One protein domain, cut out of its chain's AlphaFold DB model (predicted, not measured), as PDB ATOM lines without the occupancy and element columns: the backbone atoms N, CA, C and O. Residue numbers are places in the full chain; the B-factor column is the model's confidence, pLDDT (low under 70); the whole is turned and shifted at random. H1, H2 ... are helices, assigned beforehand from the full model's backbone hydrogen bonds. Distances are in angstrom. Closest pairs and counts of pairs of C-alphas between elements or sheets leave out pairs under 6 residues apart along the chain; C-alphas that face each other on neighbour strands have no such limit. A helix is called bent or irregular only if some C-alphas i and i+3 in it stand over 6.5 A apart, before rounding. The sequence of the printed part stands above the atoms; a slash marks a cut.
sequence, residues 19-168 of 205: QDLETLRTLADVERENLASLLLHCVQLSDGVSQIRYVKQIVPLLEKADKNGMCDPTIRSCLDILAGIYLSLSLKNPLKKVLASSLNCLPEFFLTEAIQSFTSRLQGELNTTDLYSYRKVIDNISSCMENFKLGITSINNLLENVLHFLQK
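AT A GLANCE: This is residues 19 to 168 of the 205 residues of the protein "THADA armadillo repeat containing" of Myotis myotis (UniProt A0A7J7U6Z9). Two groups of helices join where H5 and H7 cross in the middle: H1, H2 and H6 pack on H5 at one end, with H3 and H4 covering H2 and H6, while H8, H9 and H10 gather about H7 at the other end. The printed part has 150 residues, with ten named helices, H1 to H10 in chain order, and no named strand; the class is all helix. It is compact, with a radius of gyration of the C-alphas of 15.2 A and spans of 48 by 37 by 27 A.

IN THESE COORDINATES: H1, residues 19 to 27, begins at C-alpha 19 (13.167, -32.035, -6.873). H2 has residues 35 to 44, H3 48 to 55 and H4 58 to 64. H5, residues 73 to 88, is 22.7 A long and begins at C-alpha 73 (14.600, -48.365, -6.373). H6 has residues 94 to 103. H7, residues 108 to 126, is 27.0 A long and irregular: C-alphas 109 and 112 are 7.2 A apart. H8, residues 131 to 145, is 22.2 A long and only just irregular: C-alphas 132 and 135 are 6.9 A apart. H9 has residues 149 to 156, and H10, residues 159 to 168, ends at C-alpha 168 (1.229, -28.241, -32.581).

HOW THE PARTS SIT: H2 and H5 are the hubs, touching four helices each. They touch each other, with residues 74 to 78 alone of H5; the closest C-alphas, of Ala 36 and Cys 78, are 6.0 A apart. H1 touches H2, closest at Leu 24 and Ala 36, C-alphas 5.3 A apart. H2 and H3 form a helical hairpin, opposite ways at a shallow tilt of 2 degrees. H3 touches H6 the same way at 3 degrees, a shallow tilt. H4 touches H2, closest C-alphas Leu 35 and Leu 61, 6.9 A. H5 touches H7 at a steep tilt of 45 degrees; the C-alphas of Asp 80 and Ser 117 come closest, 4.7 A. H7 touches H9, closest C-alphas Thr 119 and Ser 154, 4.8 A. H9 touches residues 141 to 145 alone of H8, closest C-alphas Cys 144 and Gly 151, 4.1 A. H7, H8 and H10 form an up and down bundle, each helix running against the one before. H1 and H10 are apart. Every O i to N i+4 pair is within hydrogen-bond range in H1, H2, H5, H6, H9 and H10; the counts are 2 of 4 in H3, 2 of 3 in H4, 13 of 15 in H7 and 9 of 11 in H8.

THE WHOLE: The C-alphas farthest apart, of Glu 31 and Gln 167, are 48.8 A apart. The printed part has no cut and no long link. Its mean pLDDT is 92.4, and residues 68 to 69 are under 70.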
ATOM      1  N   GLN A  19      13.703 -30.740  -7.292       93.62
ATOM      2  CA  GLN A  19      13.167 -32.035  -6.873       93.62
ATOM      3  C   GLN A  19      14.167 -33.181  -7.081       93.62
ATOM      4  O   GLN A  19      14.333 -34.027  -6.200       93.62
ATOM      5  N   ASP A  20      14.861 -33.193  -8.220       95.50
ATOM      6  CA  ASP A  20      15.889 -34.194  -8.510       95.50
ATOM      7  C   ASP A  20      17.071 -34.052  -7.537       95.50
ATOM      8  O   ASP A  20      17.615 -35.051  -7.070       95.50
ATOM      9  N   LEU A  21      17.440 -32.817  -7.172       94.88
ATOM     10  CA  LEU A  21      18.519 -32.561  -6.216       94.88
ATOM     11  C   LEU A  21      18.178 -33.072  -4.815       94.88
ATOM     12  O   LEU A  21      19.016 -33.721  -4.190       94.88
ATOM     13  N   GLU A  22      16.968 -32.804  -4.325       95.44
ATOM     14  CA  GLU A  22      16.535 -33.320  -3.022       95.44
ATOM     15  C   GLU A  22      16.434 -34.848  -3.037       95.44
ATOM     16  O   GLU A  22      16.856 -35.496  -2.083       95.44
ATOM     17  N   THR A  23      15.986 -35.439  -4.148       95.69
ATOM     18  CA  THR A  23      15.942 -36.900  -4.314       95.69
ATOM     19  C   THR A  23      17.344 -37.518  -4.266       95.69
ATOM     20  O   THR A  23      17.553 -38.538  -3.618       95.69
ATOM     21  N   LEU A  24      18.346 -36.893  -4.892       95.38
ATOM     22  CA  LEU A  24      19.732 -37.355  -4.770       95.38
ATOM     23  C   LEU A  24      20.251 -37.252  -3.333       95.38
ATOM     24  O   LEU A  24      20.976 -38.137  -2.890       95.38
ATOM     25  N   ARG A  25      19.886 -36.200  -2.592       94.38
ATOM     26  CA  ARG A  25      20.307 -36.032  -1.192       94.38
ATOM     27  C   ARG A  25      19.710 -37.079  -0.262       94.38
ATOM     28  O   ARG A  25      20.399 -37.501   0.657       94.38
ATOM     29  N   THR A  26      18.459 -37.479  -0.480       94.44
ATOM     30  CA  THR A  26      17.809 -38.507   0.348       94.44
ATOM     31  C   THR A  26      18.343 -39.906   0.060       94.44
ATOM     32  O   THR A  26      18.378 -40.735   0.962       94.44
ATOM     33  N   LEU A  27      18.755 -40.161  -1.183       93.06
ATOM     34  CA  LEU A  27      19.243 -41.463  -1.639       93.06
ATOM     35  C   LEU A  27      20.761 -41.646  -1.507       93.06
ATOM     36  O   LEU A  27      21.246 -42.773  -1.606       93.06
ATOM     37  N   ALA A  28      21.519 -40.563  -1.333       91.31
ATOM     38  CA  ALA A  28      22.964 -40.626  -1.161       91.31
ATOM     39  C   ALA A  28      23.320 -41.416   0.107       91.31
ATOM     40  O   ALA A  28      22.863 -41.111   1.210       91.31
ATOM     41  N   ASP A  29      24.149 -42.440  -0.059       85.69
ATOM     42  CA  ASP A  29      24.674 -43.237   1.037       85.69
ATOM     43  C   ASP A  29      25.780 -42.499   1.802       85.69
ATOM     44  O   ASP A  29      26.510 -41.660   1.271       85.69
ATOM     45  N   VAL A  30      25.934 -42.854   3.079       75.75
ATOM     46  CA  VAL A  30      26.960 -42.270   3.959       75.75
ATOM     47  C   VAL A  30      28.373 -42.600   3.461       75.75
ATOM     48  O   VAL A  30      29.277 -41.773   3.588       75.75
ATOM     49  N   GLU A  31      28.544 -43.777   2.853       73.69
ATOM     50  CA  GLU A  31      29.821 -44.280   2.328       73.69
ATOM     51  C   GLU A  31      30.182 -43.679   0.957       73.69
ATOM     52  O   GLU A  31      31.341 -43.713   0.547       73.69
ATOM     53  N   ARG A  32      29.228 -42.998   0.304       76.06
ATOM     54  CA  ARG A  32      29.353 -42.346  -1.010       76.06
ATOM     55  C   ARG A  32      29.721 -43.287  -2.157       76.06
ATOM     56  O   ARG A  32      30.309 -42.846  -3.148       76.06
ATOM     57  N   GLU A  33      29.374 -44.559  -2.040       83.00
ATOM     58  CA  GLU A  33      29.705 -45.583  -3.027       83.00
ATOM     59  C   GLU A  33      28.555 -45.853  -4.001       83.00
ATOM     60  O   GLU A  33      28.771 -46.442  -5.063       83.00
ATOM     61  N   ASN A  34      27.340 -45.390  -3.690       89.25
ATOM     62  CA  ASN A  34      26.181 -45.622  -4.540       89.25
ATOM     63  C   ASN A  34      26.060 -44.607  -5.698       89.25
ATOM     64  O   ASN A  34      26.705 -43.551  -5.742       89.25
ATOM     65  N   LEU A  35      25.203 -44.927  -6.675       92.31
ATOM     66  CA  LEU A  35      25.005 -44.079  -7.854       92.31
ATOM     67  C   LEU A  35      24.461 -42.689  -7.483       92.31
ATOM     68  O   LEU A  35      24.857 -41.700  -8.099       92.31
ATOM     69  N   ALA A  36      23.594 -42.595  -6.472       94.38
ATOM     70  CA  ALA A  36      23.012 -41.327  -6.040       94.38
ATOM     71  C   ALA A  36      24.086 -40.371  -5.501       94.38
ATOM     72  O   ALA A  36      24.125 -39.209  -5.900       94.38
ATOM     73  N   SER A  37      25.016 -40.866  -4.685       94.19
ATOM     74  CA  SER A  37      26.163 -40.113  -4.172       94.19
ATOM     75  C   SER A  37      27.092 -39.643  -5.286       94.19
ATOM     76  O   SER A  37      27.527 -38.487  -5.291       94.19
ATOM     77  N   LEU A  38      27.350 -40.505  -6.276       94.44
ATOM     78  CA  LEU A  38      28.143 -40.150  -7.450       94.44
ATOM     79  C   LEU A  38      27.490 -39.015  -8.253       94.44
ATOM     80  O   LEU A  38      28.169 -38.060  -8.644       94.44
ATOM     81  N   LEU A  39      26.178 -39.095  -8.485       94.69
ATOM     82  CA  LEU A  39      25.427 -38.061  -9.198       94.69
ATOM     83  C   LEU A  39      25.328 -36.769  -8.389       94.69
ATOM     84  O   LEU A  39      25.534 -35.698  -8.957       94.69
ATOM     85  N   LEU A  40      25.093 -36.857  -7.079       94.56
ATOM     86  CA  LEU A  40      25.033 -35.705  -6.181       94.56
ATOM     87  C   LEU A  40      26.350 -34.927  -6.200       94.56
ATOM     88  O   LEU A  40      26.349 -33.708  -6.370       94.56
ATOM     89  N   HIS A  41      27.479 -35.629  -6.100       92.69
ATOM     90  CA  HIS A  41      28.787 -34.993  -6.198       92.69
ATOM     91  C   HIS A  41      29.009 -34.392  -7.591       92.69
ATOM     92  O   HIS A  41      29.533 -33.289  -7.708       92.69
ATOM     93  N   CYS A  42      28.597 -35.084  -8.657       93.31
ATOM     94  CA  CYS A  42      28.718 -34.584 -10.026       93.31
ATOM     95  C   CYS A  42      27.989 -33.240 -10.209       93.31
ATOM     96  O   CYS A  42      28.580 -32.280 -10.706       93.31
ATOM     97  N   VAL A  43      26.735 -33.128  -9.766       91.88
ATOM     98  CA  VAL A  43      25.929 -31.904  -9.947       91.88
ATOM     99  C   VAL A  43      26.367 -30.741  -9.055       91.88
ATOM    100  O   VAL A  43      26.078 -29.594  -9.375       91.88
ATOM    101  N   GLN A  44      27.087 -31.010  -7.962       90.25
ATOM    102  CA  GLN A  44      27.665 -29.975  -7.096       90.25
ATOM    103  C   GLN A  44      28.930 -29.330  -7.679       90.25
ATOM    104  O   GLN A  44      29.357 -28.276  -7.208       90.25
ATOM    105  N   LEU A  45      29.541 -29.938  -8.700       89.06
ATOM    106  CA  LEU A  45      30.706 -29.368  -9.371       89.06
ATOM    107  C   LEU A  45      30.303 -28.182 -10.253       89.06
ATOM    108  O   LEU A  45      29.366 -28.260 -11.042       89.06
ATOM    109  N   SER A  46      31.086 -27.107 -10.182       85.38
ATOM    110  CA  SER A  46      30.925 -25.924 -11.035       85.38
ATOM    111  C   SER A  46      31.630 -26.042 -12.391       85.38
ATOM    112  O   SER A  46      31.441 -25.191 -13.256       85.38
ATOM    113  N   ASP A  47      32.467 -27.067 -12.575       87.69
ATOM    114  CA  ASP A  47      33.263 -27.286 -13.782       87.69
ATOM    115  C   ASP A  47      32.739 -28.478 -14.595       87.69
ATOM    116  O   ASP A  47      32.773 -29.632 -14.153       87.69
ATOM    117  N   GLY A  48      32.300 -28.197 -15.824       85.69
ATOM    118  CA  GLY A  48      31.779 -29.208 -16.733       85.69
ATOM    119  C   GLY A  48      32.825 -30.234 -17.181       85.69
ATOM    120  O   GLY A  48      32.471 -31.369 -17.502       85.69
ATOM    121  N   VAL A  49      34.118 -29.891 -17.168       88.06
ATOM    122  CA  VAL A  49      35.188 -30.841 -17.517       88.06
ATOM    123  C   VAL A  49      35.328 -31.914 -16.436       88.06
ATOM    124  O   VAL A  49      35.397 -33.103 -16.746       88.06
ATOM    125  N   SER A  50      35.296 -31.520 -15.167       89.75
ATOM    126  CA  SER A  50      35.329 -32.434 -14.026       89.75
ATOM    127  C   SER A  50      34.111 -33.356 -14.018       89.75
ATOM    128  O   SER A  50      34.257 -34.561 -13.812       89.75
ATOM    129  N   GLN A  51      32.926 -32.837 -14.354       92.56
ATOM    130  CA  GLN A  51      31.693 -33.628 -14.461       92.56
ATOM    131  C   GLN A  51      31.790 -34.761 -15.494       92.56
ATOM    132  O   GLN A  51      31.269 -35.848 -15.249       92.56
ATOM    133  N   ILE A  52      32.532 -34.584 -16.597       91.94
ATOM    134  CA  ILE A  52      32.762 -35.654 -17.591       91.94
ATOM    135  C   ILE A  52      33.372 -36.897 -16.932       91.94
ATOM    136  O   ILE A  52      33.010 -38.023 -17.282       91.94
ATOM    137  N   ARG A  53      34.293 -36.724 -15.972       90.94
ATOM    138  CA  ARG A  53      34.931 -37.847 -15.269       90.94
ATOM    139  C   ARG A  53      33.932 -38.625 -14.413       90.94
ATOM    140  O   ARG A  53      34.055 -39.843 -14.319       90.94
ATOM    141  N   TYR A  54      32.961 -37.949 -13.807       92.81
ATOM    142  CA  TYR A  54      31.911 -38.596 -13.016       92.81
ATOM    143  C   TYR A  54      30.899 -39.307 -13.914       92.81
ATOM    144  O   TYR A  54      30.596 -40.470 -13.676       92.81
ATOM    145  N   VAL A  55      30.470 -38.686 -15.019       93.56
ATOM    146  CA  VAL A  55      29.562 -39.329 -15.990       93.56
ATOM    147  C   VAL A  55      30.152 -40.641 -16.524       93.56
ATOM    148  O   VAL A  55      29.459 -41.650 -16.620       93.56
ATOM    149  N   LYS A  56      31.462 -40.676 -16.793       93.00
ATOM    150  CA  LYS A  56      32.150 -41.899 -17.239       93.00
ATOM    151  C   LYS A  56      32.165 -43.032 -16.207       93.00
ATOM    152  O   LYS A  56      32.360 -44.177 -16.598       93.00
ATOM    153  N   GLN A  57      31.969 -42.737 -14.924       93.38
ATOM    154  CA  GLN A  57      31.945 -43.732 -13.847       93.38
ATOM    155  C   GLN A  57      30.559 -44.357 -13.624       93.38
ATOM    156  O   GLN A  57      30.474 -45.363 -12.927       93.38
ATOM    157  N   ILE A  58      29.499 -43.828 -14.253       93.81
ATOM    158  CA  ILE A  58      28.126 -44.347 -14.118       93.81
ATOM    159  C   ILE A  58      28.054 -45.836 -14.484       93.81
ATOM    160  O   ILE A  58      27.567 -46.640 -13.694       93.81
ATOM    161  N   VAL A  59      28.559 -46.212 -15.664       93.25
ATOM    162  CA  VAL A  59      28.501 -47.604 -16.142       93.25
ATOM    163  C   VAL A  59      29.344 -48.542 -15.269       93.25
ATOM    164  O   VAL A  59      28.773 -49.512 -14.776       93.25
ATOM    165  N   PRO A  60      30.632 -48.254 -14.978       93.25
ATOM    166  CA  PRO A  60      31.428 -49.091 -14.076       93.25
ATOM    167  C   PRO A  60      30.804 -49.317 -12.694       93.25
ATOM    168  O   PRO A  60      31.016 -50.363 -12.086       93.25
ATOM    169  N   LEU A  61      30.064 -48.336 -12.170       91.56
ATOM    170  CA  LEU A  61      29.378 -48.463 -10.885       91.56
ATOM    171  C   LEU A  61      28.160 -49.387 -11.008       91.56
ATOM    172  O   LEU A  61      28.005 -50.307 -10.210       91.56
ATOM    173  N   LEU A  62      27.347 -49.211 -12.053       90.31
ATOM    174  CA  LEU A  62      26.204 -50.085 -12.337       90.31
ATOM    175  C   LEU A  62      26.614 -51.526 -12.666       90.31
ATOM    176  O   LEU A  62      25.883 -52.462 -12.363       90.31
ATOM    177  N   GLU A  63      27.786 -51.740 -13.260       89.94
ATOM    178  CA  GLU A  63      28.307 -53.088 -13.511       89.94
ATOM    179  C   GLU A  63      28.567 -53.870 -12.221       89.94
ATOM    180  O   GLU A  63      28.361 -55.086 -12.214       89.94
ATOM    181  N   LYS A  64      28.980 -53.169 -11.158       86.94
ATOM    182  CA  LYS A  64      29.256 -53.721  -9.824       86.94
ATOM    183  C   LYS A  64      28.020 -53.819  -8.933       86.94
ATOM    184  O   LYS A  64      28.094 -54.475  -7.899       86.94
ATOM    185  N   ALA A  65      26.928 -53.151  -9.301       84.69
ATOM    186  CA  ALA A  65      25.692 -53.200  -8.535       84.69
ATOM    187  C   ALA A  65      25.153 -54.635  -8.478       84.69
ATOM    188  O   ALA A  65      25.262 -55.389  -9.450       84.69
ATOM    189  N   ASP A  66      24.572 -54.999  -7.335       74.38
ATOM    190  CA  ASP A  66      23.968 -56.310  -7.140       74.38
ATOM    191  C   ASP A  66      22.761 -56.494  -8.078       74.38
ATOM    192  O   ASP A  66      21.874 -55.644  -8.154       74.38
ATOM    193  N   LYS A  67      22.742 -57.609  -8.816       75.94
ATOM    194  CA  LYS A  67      21.732 -57.934  -9.840       75.94
ATOM    195  C   LYS A  67      20.824 -59.081  -9.396       75.94
ATOM    196  O   LYS A  67      20.300 -59.795 -10.249       75.94
ATOM    197  N   ASN A  68      20.637 -59.264  -8.087       69.44
ATOM    198  CA  ASN A  68      19.845 -60.329  -7.450       69.44
ATOM    199  C   ASN A  68      18.316 -60.280  -7.732       69.44
ATOM    200  O   ASN A  68      17.494 -60.540  -6.858       69.44
ATOM    201  N   GLY A  69      17.907 -59.985  -8.970       69.25
ATOM    202  CA  GLY A  69      16.565 -60.231  -9.504       69.25
ATOM    203  C   GLY A  69      15.730 -58.983  -9.783       69.25
ATOM    204  O   GLY A  69      15.023 -58.957 -10.785       69.25
ATOM    205  N   MET A  70      15.821 -57.936  -8.956       79.31
ATOM    206  CA  MET A  70      15.075 -56.684  -9.154       79.31
ATOM    207  C   MET A  70      15.998 -55.470  -9.139       79.31
ATOM    208  O   MET A  70      16.909 -55.387  -8.322       79.31
ATOM    209  N   CYS A  71      15.738 -54.516 -10.036       82.19
ATOM    210  CA  CYS A  71      16.447 -53.243 -10.047       82.19
ATOM    211  C   CYS A  71      16.130 -52.451  -8.768       82.19
ATOM    212  O   CYS A  71      14.958 -52.172  -8.481       82.19
ATOM    213  N   ASP A  72      17.179 -52.105  -8.015       88.38
ATOM    214  CA  ASP A  72      17.116 -51.281  -6.806       88.38
ATOM    215  C   ASP A  72      16.334 -49.978  -7.087       88.38
ATOM    216  O   ASP A  72      16.657 -49.262  -8.046       88.38
ATOM    217  N   PRO A  73      15.315 -49.636  -6.272       89.75
ATOM    218  CA  PRO A  73      14.600 -48.365  -6.373       89.75
ATOM    219  C   PRO A  73      15.519 -47.139  -6.463       89.75
ATOM    220  O   PRO A  73      15.225 -46.216  -7.222       89.75
ATOM    221  N   THR A  74      16.654 -47.152  -5.761       91.50
ATOM    222  CA  THR A  74      17.662 -46.086  -5.796       91.50
ATOM    223  C   THR A  74      18.250 -45.922  -7.192       91.50
ATOM    224  O   THR A  74      18.359 -44.804  -7.701       91.50
ATOM    225  N   ILE A  75      18.589 -47.037  -7.847       92.44
ATOM    226  CA  ILE A  75      19.110 -47.040  -9.217       92.44
ATOM    227  C   ILE A  75      18.038 -46.538 -10.182       92.44
ATOM    228  O   ILE A  75      18.337 -45.698 -11.029       92.44
ATOM    229  N   ARG A  76      16.782 -46.975 -10.025       93.50
ATOM    230  CA  ARG A  76      15.668 -46.493 -10.855       93.50
ATOM    231  C   ARG A  76      15.497 -44.975 -10.752       93.50
ATOM    232  O   ARG A  76      15.406 -44.307 -11.780       93.50
ATOM    233  N   SER A  77      15.520 -44.417  -9.541       95.56
ATOM    234  CA  SER A  77      15.486 -42.964  -9.333       95.56
ATOM    235  C   SER A  77      16.694 -42.262  -9.956       95.56
ATOM    236  O   SER A  77      16.546 -41.212 -10.573       95.56
ATOM    237  N   CYS A  78      17.888 -42.850  -9.875       96.12
ATOM    238  CA  CYS A  78      19.072 -42.291 -10.526       96.12
ATOM    239  C   CYS A  78      18.958 -42.289 -12.059       96.12
ATOM    240  O   CYS A  78      19.364 -41.318 -12.692       96.12
ATOM    241  N   LEU A  79      18.400 -43.341 -12.667       96.69
ATOM    242  CA  LEU A  79      18.163 -43.411 -14.115       96.69
ATOM    243  C   LEU A  79      17.158 -42.347 -14.577       96.69
ATOM    244  O   LEU A  79      17.367 -41.709 -15.609       96.69
ATOM    245  N   ASP A  80      16.115 -42.102 -13.785       97.12
ATOM    246  CA  ASP A  80      15.150 -41.024 -14.015       97.12
ATOM    247  C   ASP A  80      15.797 -39.631 -13.961       97.12
ATOM    248  O   ASP A  80      15.610 -38.806 -14.858       97.12
ATOM    249  N   ILE A  81      16.665 -39.393 -12.979       97.19
ATOM    250  CA  ILE A  81      17.415 -38.136 -12.860       97.19
ATOM    251  C   ILE A  81      18.423 -37.981 -14.006       97.19
ATOM    252  O   ILE A  81      18.582 -36.887 -14.545       97.19
ATOM    253  N   LEU A  82      19.074 -39.065 -14.442       97.12
ATOM    254  CA  LEU A  82      19.960 -39.057 -15.611       97.12
ATOM    255  C   LEU A  82      19.218 -38.697 -16.902       97.12
ATOM    256  O   LEU A  82      19.763 -37.954 -17.722       97.12
ATOM    257  N   ALA A  83      17.977 -39.159 -17.068       97.00
ATOM    258  CA  ALA A  83      17.115 -38.732 -18.166       97.00
ATOM    259  C   ALA A  83      16.816 -37.228 -18.091       97.00
ATOM    260  O   ALA A  83      16.980 -36.512 -19.082       97.00
ATOM    261  N   GLY A  84      16.468 -36.722 -16.902       96.19
ATOM    262  CA  GLY A  84      16.268 -35.290 -16.659       96.19
ATOM    263  C   GLY A  84      17.508 -34.445 -16.979       96.19
ATOM    264  O   GLY A  84      17.409 -33.440 -17.684       96.19
ATOM    265  N   ILE A  85      18.690 -34.886 -16.537       95.88
ATOM    266  CA  ILE A  85      19.978 -34.252 -16.856       95.88
ATOM    267  C   ILE A  85      20.202 -34.233 -18.368       95.88
ATOM    268  O   ILE A  85      20.552 -33.199 -18.933       95.88
ATOM    269  N   TYR A  86      20.003 -35.362 -19.050       96.38
ATOM    270  CA  TYR A  86      20.208 -35.433 -20.493       96.38
ATOM    271  C   TYR A  86      19.340 -34.416 -21.240       96.38
ATOM    272  O   TYR A  86      19.832 -33.716 -22.128       96.38
ATOM    273  N   LEU A  87      18.065 -34.306 -20.861       95.56
ATOM    274  CA  LEU A  87      17.100 -33.402 -21.483       95.56
ATOM    275  C   LEU A  87      17.316 -31.930 -21.091       95.56
ATOM    276  O   LEU A  87      16.962 -31.035 -21.857       95.56
ATOM    277  N   SER A  88      17.937 -31.630 -19.947       93.88
ATOM    278  CA  SER A  88      18.279 -30.249 -19.570       93.88
ATOM    279  C   SER A  88      19.480 -29.695 -20.346       93.88
ATOM    280  O   SER A  88      19.574 -28.485 -20.565       93.88
ATOM    281  N   LEU A  89      20.378 -30.566 -20.819       93.12
ATOM    282  CA  LEU A  89      21.591 -30.156 -21.522       93.12
ATOM    283  C   LEU A  89      21.312 -29.653 -22.940       93.12
ATOM    284  O   LEU A  89      20.640 -30.305 -23.739       93.12
ATOM    285  N   SER A  90      21.939 -28.530 -23.298       90.25
ATOM    286  CA  SER A  90      21.901 -28.028 -24.676       90.25
ATOM    287  C   SER A  90      22.581 -28.991 -25.657       90.25
ATOM    288  O   SER A  90      23.577 -29.636 -25.320       90.25
ATOM    289  N   LEU A  91      22.109 -29.018 -26.909       86.69
ATOM    290  CA  LEU A  91      22.668 -29.841 -27.993       86.69
ATOM    291  C   LEU A  91      24.187 -29.650 -28.186       86.69
ATOM    292  O   LEU A  91      24.905 -30.573 -28.564       86.69
ATOM    293  N   LYS A  92      24.688 -28.439 -27.917       87.69
ATOM    294  CA  LYS A  92      26.104 -28.080 -28.089       87.69
ATOM    295  C   LYS A  92      26.979 -28.465 -26.896       87.69
ATOM    296  O   LYS A  92      28.199 -28.378 -27.014       87.69
ATOM    297  N   ASN A  93      26.391 -28.867 -25.770       89.81
ATOM    298  CA  ASN A  93      27.142 -29.202 -24.570       89.81
ATOM    299  C   ASN A  93      27.810 -30.586 -24.719       89.81
ATOM    300  O   ASN A  93      27.102 -31.584 -24.885       89.81
ATOM    301  N   PRO A  94      29.150 -30.693 -24.613       91.81
ATOM    302  CA  PRO A  94      29.846 -31.978 -24.682       91.81
ATOM    303  C   PRO A  94      29.361 -33.014 -23.664       91.81
ATOM    304  O   PRO A  94      29.359 -34.204 -23.979       91.81
ATOM    305  N   LEU A  95      28.898 -32.585 -22.484       93.19
ATOM    306  CA  LEU A  95      28.352 -33.487 -21.467       93.19
ATOM    307  C   LEU A  95      27.143 -34.272 -21.976       93.19
ATOM    308  O   LEU A  95      27.005 -35.435 -21.618       93.19
ATOM    309  N   LYS A  96      26.323 -33.694 -22.866       94.44
ATOM    310  CA  LYS A  96      25.164 -34.391 -23.446       94.44
ATOM    311  C   LYS A  96      25.617 -35.607 -24.255       94.44
ATOM    312  O   LYS A  96      25.083 -36.698 -24.089       94.44
ATOM    313  N   LYS A  97      26.668 -35.440 -25.065       93.75
ATOM    314  CA  LYS A  97      27.254 -36.520 -25.877       93.75
ATOM    315  C   LYS A  97      27.945 -37.577 -25.026       93.75
ATOM    316  O   LYS A  97      27.790 -38.766 -25.289       93.75
ATOM    317  N   VAL A  98      28.696 -37.155 -24.006       95.00
ATOM    318  CA  VAL A  98      29.335 -38.088 -23.066       95.00
ATOM    319  C   VAL A  98      28.271 -38.904 -22.337       95.00
ATOM    320  O   VAL A  98      28.404 -40.119 -22.254       95.00
ATOM    321  N   LEU A  99      27.197 -38.260 -21.877       95.50
ATOM    322  CA  LEU A  99      26.102 -38.932 -21.194       95.50
ATOM    323  C   LEU A  99      25.380 -39.924 -22.115       95.50
ATOM    324  O   LEU A  99      25.227 -41.075 -21.727       95.50
ATOM    325  N   ALA A 100      25.035 -39.540 -23.349       96.19
ATOM    326  CA  ALA A 100      24.493 -40.479 -24.340       96.19
ATOM    327  C   ALA A 100      25.427 -41.677 -24.579       96.19
ATOM    328  O   ALA A 100      24.968 -42.816 -24.630       96.19
ATOM    329  N   SER A 101      26.740 -41.444 -24.684       95.88
ATOM    330  CA  SER A 101      27.722 -42.519 -24.855       95.88
ATOM    331  C   SER A 101      27.762 -43.466 -23.658       95.88
ATOM    332  O   SER A 101      27.811 -44.674 -23.862       95.88
ATOM    333  N   SER A 102      27.744 -42.946 -22.430       95.38
ATOM    334  CA  SER A 102      27.692 -43.770 -21.219       95.38
ATOM    335  C   SER A 102      26.385 -44.558 -21.148       95.38
ATOM    336  O   SER A 102      26.405 -45.758 -20.910       95.38
ATOM    337  N   LEU A 103      25.251 -43.914 -21.427       95.50
ATOM    338  CA  LEU A 103      23.936 -44.551 -21.381       95.50
ATOM    339  C   LEU A 103      23.752 -45.626 -22.468       95.50
ATOM    340  O   LEU A 103      23.073 -46.623 -22.243       95.50
ATOM    341  N   ASN A 104      24.403 -45.483 -23.624       95.44
ATOM    342  CA  ASN A 104      24.457 -46.528 -24.654       95.44
ATOM    343  C   ASN A 104      25.212 -47.792 -24.210       95.44
ATOM    344  O   ASN A 104      25.048 -48.841 -24.833       95.44
ATOM    345  N   CYS A 105      26.057 -47.683 -23.185       95.06
ATOM    346  CA  CYS A 105      26.843 -48.775 -22.622       95.06
ATOM    347  C   CYS A 105      26.236 -49.319 -21.322       95.06
ATOM    348  O   CYS A 105      26.925 -50.015 -20.581       95.06
ATOM    349  N   LEU A 106      24.974 -48.996 -21.018       94.69
ATOM    350  CA  LEU A 106      24.306 -49.548 -19.844       94.69
ATOM    351  C   LEU A 106      24.219 -51.081 -19.922       94.69
ATOM    352  O   LEU A 106      23.935 -51.622 -20.994       94.69
ATOM    353  N   PRO A 107      24.402 -51.784 -18.789       92.38
ATOM    354  CA  PRO A 107      24.126 -53.211 -18.711       92.38
ATOM    355  C   PRO A 107      22.668 -53.517 -19.072       92.38
ATOM    356  O   PRO A 107      21.765 -52.794 -18.650       92.38
ATOM    357  N   GLU A 108      22.438 -54.625 -19.784       91.50
ATOM    358  CA  GLU A 108      21.111 -55.032 -20.278       91.50
ATOM    359  C   GLU A 108      20.043 -55.065 -19.176       91.50
ATOM    360  O   GLU A 108      18.921 -54.612 -19.386       91.50
ATOM    361  N   PHE A 109      20.437 -55.490 -17.972       91.56
ATOM    362  CA  PHE A 109      19.585 -55.535 -16.783       91.56
ATOM    363  C   PHE A 109      18.909 -54.197 -16.442       91.56
ATOM    364  O   PHE A 109      17.808 -54.208 -15.913       91.56
ATOM    365  N   PHE A 110      19.536 -53.058 -16.753       93.69
ATOM    366  CA  PHE A 110      19.001 -51.726 -16.441       93.69
ATOM    367  C   PHE A 110      18.318 -51.044 -17.631       93.69
ATOM    368  O   PHE A 110      17.810 -49.930 -17.487       93.69
ATOM    369  N   LEU A 111      18.342 -51.651 -18.825       93.62
ATOM    370  CA  LEU A 111      17.840 -50.999 -20.037       93.62
ATOM    371  C   LEU A 111      16.338 -50.743 -19.967       93.62
ATOM    372  O   LEU A 111      15.896 -49.675 -20.381       93.62
ATOM    373  N   THR A 112      15.559 -51.678 -19.426       94.19
ATOM    374  CA  THR A 112      14.100 -51.535 -19.327       94.19
ATOM    375  C   THR A 112      13.721 -50.325 -18.475       94.19
ATOM    376  O   THR A 112      12.953 -49.472 -18.922       94.19
ATOM    377  N   GLU A 113      14.303 -50.197 -17.284       95.12
ATOM    378  CA  GLU A 113      14.088 -49.071 -16.377       95.12
ATOM    379  C   GLU A 113      14.596 -47.766 -16.986       95.12
ATOM    380  O   GLU A 113      13.903 -46.753 -16.926       95.12
ATOM    381  N   ALA A 114      15.764 -47.787 -17.634       96.44
ATOM    382  CA  ALA A 114      16.298 -46.611 -18.309       96.44
ATOM    383  C   ALA A 114      15.368 -46.134 -19.439       96.44
ATOM    384  O   ALA A 114      15.136 -44.931 -19.562       96.44
ATOM    385  N   ILE A 115      14.804 -47.052 -20.240       97.12
ATOM    386  CA  ILE A 115      13.853 -46.728 -21.318       97.12
ATOM    387  C   ILE A 115      12.596 -46.102 -20.719       97.12
ATOM    388  O   ILE A 115      12.150 -45.066 -21.208       97.12
ATOM    389  N   GLN A 116      12.041 -46.697 -19.661       96.88
ATOM    390  CA  GLN A 116      10.840 -46.188 -18.992       96.88
ATOM    391  C   GLN A 116      11.058 -44.778 -18.434       96.88
ATOM    392  O   GLN A 116      10.250 -43.886 -18.698       96.88
ATOM    393  N   SER A 117      12.171 -44.557 -17.733       97.06
ATOM    394  CA  SER A 117      12.581 -43.247 -17.220       97.06
ATOM    395  C   SER A 117      12.724 -42.206 -18.334       97.06
ATOM    396  O   SER A 117      12.138 -41.125 -18.255       97.06
ATOM    397  N   PHE A 118      13.442 -42.537 -19.412       96.88
ATOM    398  CA  PHE A 118      13.607 -41.630 -20.551       96.88
ATOM    399  C   PHE A 118      12.286 -41.326 -21.253       96.88
ATOM    400  O   PHE A 118      12.014 -40.167 -21.561       96.88
ATOM    401  N   THR A 119      11.453 -42.340 -21.481       98.00
ATOM    402  CA  THR A 119      10.130 -42.178 -22.088       98.00
ATOM    403  C   THR A 119       9.246 -41.275 -21.227       98.00
ATOM    404  O   THR A 119       8.690 -40.313 -21.744       98.00
ATOM    405  N   SER A 120       9.166 -41.498 -19.913       97.88
ATOM    406  CA  SER A 120       8.340 -40.666 -19.029       97.88
ATOM    407  C   SER A 120       8.797 -39.201 -19.006       97.88
ATOM    408  O   SER A 120       7.988 -38.292 -19.210       97.88
ATOM    409  N   ARG A 121      10.103 -38.949 -18.844       97.19
ATOM    410  CA  ARG A 121      10.655 -37.583 -18.819       97.19
ATOM    411  C   ARG A 121      10.492 -36.863 -20.158       97.19
ATOM    412  O   ARG A 121      10.119 -35.691 -20.174       97.19
ATOM    413  N   LEU A 122      10.713 -37.559 -21.274       97.19
ATOM    414  CA  LEU A 122      10.516 -37.003 -22.612       97.19
ATOM    415  C   LEU A 122       9.042 -36.677 -22.876       97.19
ATOM    416  O   LEU A 122       8.741 -35.614 -23.410       97.19
ATOM    417  N   GLN A 123       8.120 -37.546 -22.457       97.75
ATOM    418  CA  GLN A 123       6.686 -37.270 -22.543       97.75
ATOM    419  C   GLN A 123       6.308 -36.003 -21.761       97.75
ATOM    420  O   GLN A 123       5.527 -35.192 -22.253       97.75
ATOM    421  N   GLY A 124       6.909 -35.793 -20.585       96.56
ATOM    422  CA  GLY A 124       6.762 -34.553 -19.820       96.56
ATOM    423  C   GLY A 124       7.191 -33.306 -20.602       96.56
ATOM    424  O   GLY A 124       6.477 -32.305 -20.587       96.56
ATOM    425  N   GLU A 125       8.305 -33.367 -21.337       95.69
ATOM    426  CA  GLU A 125       8.739 -32.258 -22.197       95.69
ATOM    427  C   GLU A 125       7.798 -32.018 -23.387       95.69
ATOM    428  O   GLU A 125       7.489 -30.867 -23.690       95.69
ATOM    429  N   LEU A 126       7.295 -33.077 -24.032       96.06
ATOM    430  CA  LEU A 126       6.343 -32.977 -25.152       96.06
ATOM    431  C   LEU A 126       5.003 -32.349 -24.741       96.06
ATOM    432  O   LEU A 126       4.316 -31.750 -25.564       96.06
ATOM    433  N   ASN A 127       4.626 -32.467 -23.469       96.38
ATOM    434  CA  ASN A 127       3.387 -31.899 -22.943       96.38
ATOM    435  C   ASN A 127       3.493 -30.400 -22.615       96.38
ATOM    436  O   ASN A 127       2.513 -29.809 -22.159       96.38
ATOM    437  N   THR A 128       4.652 -29.769 -22.832       95.00
ATOM    438  CA  THR A 128       4.816 -28.341 -22.552       95.00
ATOM    439  C   THR A 128       3.876 -27.472 -23.394       95.00
ATOM    440  O   THR A 128       3.578 -27.743 -24.563       95.00
ATOM    441  N   THR A 129       3.399 -26.395 -22.779       92.31
ATOM    442  CA  THR A 129       2.633 -25.320 -23.423       92.31
ATOM    443  C   THR A 129       3.450 -24.036 -23.539       92.31
ATOM    444  O   THR A 129       2.942 -23.026 -24.012       92.31
ATOM    445  N   ASP A 130       4.698 -24.050 -23.066       93.00
ATOM    446  CA  ASP A 130       5.590 -22.902 -23.127       93.00
ATOM    447  C   ASP A 130       6.298 -22.838 -24.487       93.00
ATOM    448  O   ASP A 130       7.181 -23.650 -24.787       93.00
ATOM    449  N   LEU A 131       5.944 -21.832 -25.292       89.94
ATOM    450  CA  LEU A 131       6.514 -21.596 -26.621       89.94
ATOM    451  C   LEU A 131       8.034 -21.401 -26.593       89.94
ATOM    452  O   LEU A 131       8.731 -21.837 -27.515       89.94
ATOM    453  N   TYR A 132       8.580 -20.805 -25.527       89.50
ATOM    454  CA  TYR A 132      10.027 -20.613 -25.387       89.50
ATOM    455  C   TYR A 132      10.775 -21.941 -25.231       89.50
ATOM    456  O   TYR A 132      11.937 -22.059 -25.638       89.50
ATOM    457  N   SER A 133      10.096 -22.966 -24.714       92.06
ATOM    458  CA  SER A 133      10.637 -24.309 -24.539       92.06
ATOM    459  C   SER A 133      10.586 -25.156 -25.813       92.06
ATOM    460  O   SER A 133      11.352 -26.114 -25.919       92.06
ATOM    461  N   TYR A 134       9.777 -24.812 -26.825       92.88
ATOM    462  CA  TYR A 134       9.588 -25.663 -28.014       92.88
ATOM    463  C   TYR A 134      10.886 -25.955 -28.760       92.88
ATOM    464  O   TYR A 134      11.153 -27.100 -29.124       92.88
ATOM    465  N   ARG A 135      11.752 -24.947 -28.918       91.06
ATOM    466  CA  ARG A 135      13.069 -25.147 -29.538       91.06
ATOM    467  C   ARG A 135      13.903 -26.175 -28.773       91.06
ATOM    468  O   ARG A 135      14.520 -27.029 -29.397       91.06
ATOM    469  N   LYS A 136      13.899 -26.108 -27.439       93.56
ATOM    470  CA  LYS A 136      14.628 -27.054 -26.587       93.56
ATOM    471  C   LYS A 136      14.094 -28.477 -26.772       93.56
ATOM    472  O   LYS A 136      14.891 -29.395 -26.932       93.56
ATOM    473  N   VAL A 137      12.772 -28.656 -26.797       95.50
ATOM    474  CA  VAL A 137      12.149 -29.977 -26.991       95.50
ATOM    475  C   VAL A 137      12.480 -30.549 -28.375       95.50
ATOM    476  O   VAL A 137      12.844 -31.716 -28.483       95.50
ATOM    477  N   ILE A 138      12.449 -29.727 -29.430       93.81
ATOM    478  CA  ILE A 138      12.845 -30.138 -30.790       93.81
ATOM    479  C   ILE A 138      14.328 -30.539 -30.840       93.81
ATOM    480  O   ILE A 138      14.662 -31.591 -31.391       93.81
ATOM    481  N   ASP A 139      15.214 -29.751 -30.229       93.62
ATOM    482  CA  ASP A 139      16.639 -30.086 -30.115       93.62
ATOM    483  C   ASP A 139      16.838 -31.410 -29.352       93.62
ATOM    484  O   ASP A 139      17.689 -32.224 -29.720       93.62
ATOM    485  N   ASN A 140      16.031 -31.659 -28.314       94.94
ATOM    486  CA  ASN A 140      16.052 -32.904 -27.555       94.94
ATOM    487  C   ASN A 140      15.596 -34.098 -28.398       94.94
ATOM    488  O   ASN A 140      16.330 -35.086 -28.440       94.94
ATOM    489  N   ILE A 141      14.486 -33.989 -29.139       94.81
ATOM    490  CA  ILE A 141      14.034 -35.010 -30.103       94.81
ATOM    491  C   ILE A 141      15.156 -35.336 -31.093       94.81
ATOM    492  O   ILE A 141      15.517 -36.501 -31.261       94.81
ATOM    493  N   SER A 142      15.762 -34.310 -31.701       93.62
ATOM    494  CA  SER A 142      16.859 -34.499 -32.653       93.62
ATOM    495  C   SER A 142      18.056 -35.198 -32.009       93.62
ATOM    496  O   SER A 142      18.614 -36.115 -32.605       93.62
ATOM    497  N   SER A 143      18.435 -34.803 -30.791       93.19
ATOM    498  CA  SER A 143      19.553 -35.420 -30.075       93.19
ATOM    499  C   SER A 143      19.275 -36.866 -29.660       93.19
ATOM    500  O   SER A 143      20.191 -37.680 -29.640       93.19
ATOM    501  N   CYS A 144      18.022 -37.209 -29.342       94.19
ATOM    502  CA  CYS A 144      17.624 -38.577 -29.014       94.19
ATOM    503  C   CYS A 144      17.777 -39.512 -30.214       94.19
ATOM    504  O   CYS A 144      18.125 -40.673 -30.036       94.19
ATOM    505  N   MET A 145      17.564 -38.996 -31.423       92.38
ATOM    506  CA  MET A 145      17.697 -39.756 -32.665       92.38
ATOM    507  C   MET A 145      19.147 -39.850 -33.172       92.38
ATOM    508  O   MET A 145      19.437 -40.658 -34.054       92.38
ATOM    509  N   GLU A 146      20.080 -39.061 -32.630       89.88
ATOM    510  CA  GLU A 146      21.469 -39.004 -33.099       89.88
ATOM    511  C   GLU A 146      22.388 -39.944 -32.297       89.88
ATOM    512  O   GLU A 146      22.946 -39.577 -31.264       89.88
ATOM    513  N   ASN A 147      22.612 -41.160 -32.807       87.75
ATOM    514  CA  ASN A 147      23.552 -42.142 -32.237       87.75
ATOM    515  C   ASN A 147      23.283 -42.510 -30.762       87.75
ATOM    516  O   ASN A 147      24.194 -42.935 -30.044       87.75
ATOM    517  N   PHE A 148      22.039 -42.385 -30.300       94.38
ATOM    518  CA  PHE A 148      21.648 -42.677 -28.926       94.38
ATOM    519  C   PHE A 148      20.534 -43.732 -28.896       94.38
ATOM    520  O   PHE A 148      19.364 -43.424 -29.082       94.38
ATOM    521  N   LYS A 149      20.895 -45.002 -28.672       95.88
ATOM    522  CA  LYS A 149      19.979 -46.155 -28.765       95.88
ATOM    523  C   LYS A 149      18.803 -46.030 -27.799       95.88
ATOM    524  O   LYS A 149      17.666 -46.259 -28.193       95.88
ATOM    525  N   LEU A 150      19.088 -45.633 -26.558       96.00
ATOM    526  CA  LEU A 150      18.072 -45.411 -25.531       96.00
ATOM    527  C   LEU A 150      17.087 -44.313 -25.962       96.00
ATOM    528  O   LEU A 150      15.878 -44.518 -25.909       96.00
ATOM    529  N   GLY A 151      17.610 -43.193 -26.472       96.25
ATOM    530  CA  GLY A 151      16.809 -42.095 -27.011       96.25
ATOM    531  C   GLY A 151      15.931 -42.511 -28.193       96.25
ATOM    532  O   GLY A 151      14.746 -42.192 -28.197       96.25
ATOM    533  N   ILE A 152      16.477 -43.264 -29.154       97.12
ATOM    534  CA  ILE A 152      15.729 -43.792 -30.309       97.12
ATOM    535  C   ILE A 152      14.558 -44.656 -29.836       97.12
ATOM    536  O   ILE A 152      13.425 -44.446 -30.267       97.12
ATOM    537  N   THR A 153      14.802 -45.600 -28.923       97.81
ATOM    538  CA  THR A 153      13.740 -46.458 -28.381       97.81
ATOM    539  C   THR A 153      12.671 -45.637 -27.661       97.81
ATOM    540  O   THR A 153      11.482 -45.841 -27.897       97.81
ATOM    541  N   SER A 154      13.066 -44.663 -26.837       97.12
ATOM    542  CA  SER A 154      12.111 -43.809 -26.128       97.12
ATOM    543  C   SER A 154      11.287 -42.913 -27.057       97.12
ATOM    544  O   SER A 154      10.106 -42.712 -26.781       97.12
ATOM    545  N   ILE A 155      11.861 -42.417 -28.161       96.44
ATOM    546  CA  ILE A 155      11.129 -41.677 -29.203       96.44
ATOM    547  C   ILE A 155      10.139 -42.591 -29.922       96.44
ATOM    548  O   ILE A 155       8.991 -42.200 -30.112       96.44
ATOM    549  N   ASN A 156      10.543 -43.812 -30.275       96.81
ATOM    550  CA  ASN A 156       9.656 -44.771 -30.938       96.81
ATOM    551  C   ASN A 156       8.442 -45.124 -30.065       96.81
ATOM    552  O   ASN A 156       7.329 -45.200 -30.578       96.81
ATOM    553  N   ASN A 157       8.633 -45.250 -28.748       97.69
ATOM    554  CA  ASN A 157       7.539 -45.460 -27.792       97.69
ATOM    555  C   ASN A 157       6.560 -44.273 -27.712       97.69
ATOM    556  O   ASN A 157       5.440 -44.441 -27.239       97.69
ATOM    557  N   LEU A 158       6.979 -43.081 -28.145       97.38
ATOM    558  CA  LEU A 158       6.215 -41.831 -28.091       97.38
ATOM    559  C   LEU A 158       5.946 -41.254 -29.482       97.38
ATOM    560  O   LEU A 158       5.692 -40.057 -29.601       97.38
ATOM    561  N   LEU A 159       6.028 -42.064 -30.541       94.88
ATOM    562  CA  LEU A 159       6.011 -41.562 -31.915       94.88
ATOM    563  C   LEU A 159       4.786 -40.680 -32.196       94.88
ATOM    564  O   LEU A 159       4.920 -39.595 -32.758       94.88
ATOM    565  N   GLU A 160       3.606 -41.107 -31.746       95.06
ATOM    566  CA  GLU A 160       2.367 -40.338 -31.881       95.06
ATOM    567  C   GLU A 160       2.436 -39.002 -31.123       95.06
ATOM    568  O   GLU A 160       2.156 -37.947 -31.698       95.06
ATOM    569  N   ASN A 161       2.892 -39.015 -29.865       96.94
ATOM    570  CA  ASN A 161       3.063 -37.806 -29.053       96.94
ATOM    571  C   ASN A 161       4.066 -36.830 -29.685       96.94
ATOM    572  O   ASN A 161       3.844 -35.620 -29.662       96.94
ATOM    573  N   VAL A 162       5.154 -37.344 -30.266       95.44
ATOM    574  CA  VAL A 162       6.168 -36.545 -30.965       95.44
ATOM    575  C   VAL A 162       5.570 -35.891 -32.209       95.44
ATOM    576  O   VAL A 162       5.735 -34.687 -32.394       95.44
ATOM    577  N   LEU A 163       4.844 -36.642 -33.042       93.56
ATOM    578  CA  LEU A 163       4.202 -36.097 -34.243       93.56
ATOM    579  C   LEU A 163       3.173 -35.018 -33.894       93.56
ATOM    580  O   LEU A 163       3.188 -33.941 -34.494       93.56
ATOM    581  N   HIS A 164       2.339 -35.271 -32.885       94.88
ATOM    582  CA  HIS A 164       1.374 -34.296 -32.390       94.88
ATOM    583  C   HIS A 164       2.068 -33.027 -31.872       94.88
ATOM    584  O   HIS A 164       1.680 -31.915 -32.231       94.88
ATOM    585  N   PHE A 165       3.135 -33.172 -31.080       94.88
ATOM    586  CA  PHE A 165       3.908 -32.035 -30.580       94.88
ATOM    587  C   PHE A 165       4.540 -31.213 -31.709       94.88
ATOM    588  O   PHE A 165       4.478 -29.984 -31.673       94.88
ATOM    589  N   LEU A 166       5.123 -31.857 -32.726       92.94
ATOM    590  CA  LEU A 166       5.723 -31.164 -33.870       92.94
ATOM    591  C   LEU A 166       4.674 -30.400 -34.683       92.94
ATOM    592  O   LEU A 166       4.911 -29.250 -35.056       92.94
ATOM    593  N   GLN A 167       3.506 -31.007 -34.918       92.69
ATOM    594  CA  GLN A 167       2.389 -30.348 -35.592       92.69
ATOM    595  C   GLN A 167       1.903 -29.130 -34.798       92.69
ATOM    596  O   GLN A 167       1.818 -28.034 -35.352       92.69
ATOM    597  N   LYS A 168       1.637 -29.310 -33.499       93.31
ATOM    598  CA  LYS A 168       1.229 -28.241 -32.581       93.31
ATOM    599  C   LYS A 168       2.248 -27.098 -32.578       93.31
ATOM    600  O   LYS A 168       1.885 -25.947 -32.799       93.31
TER     601      LYS A 168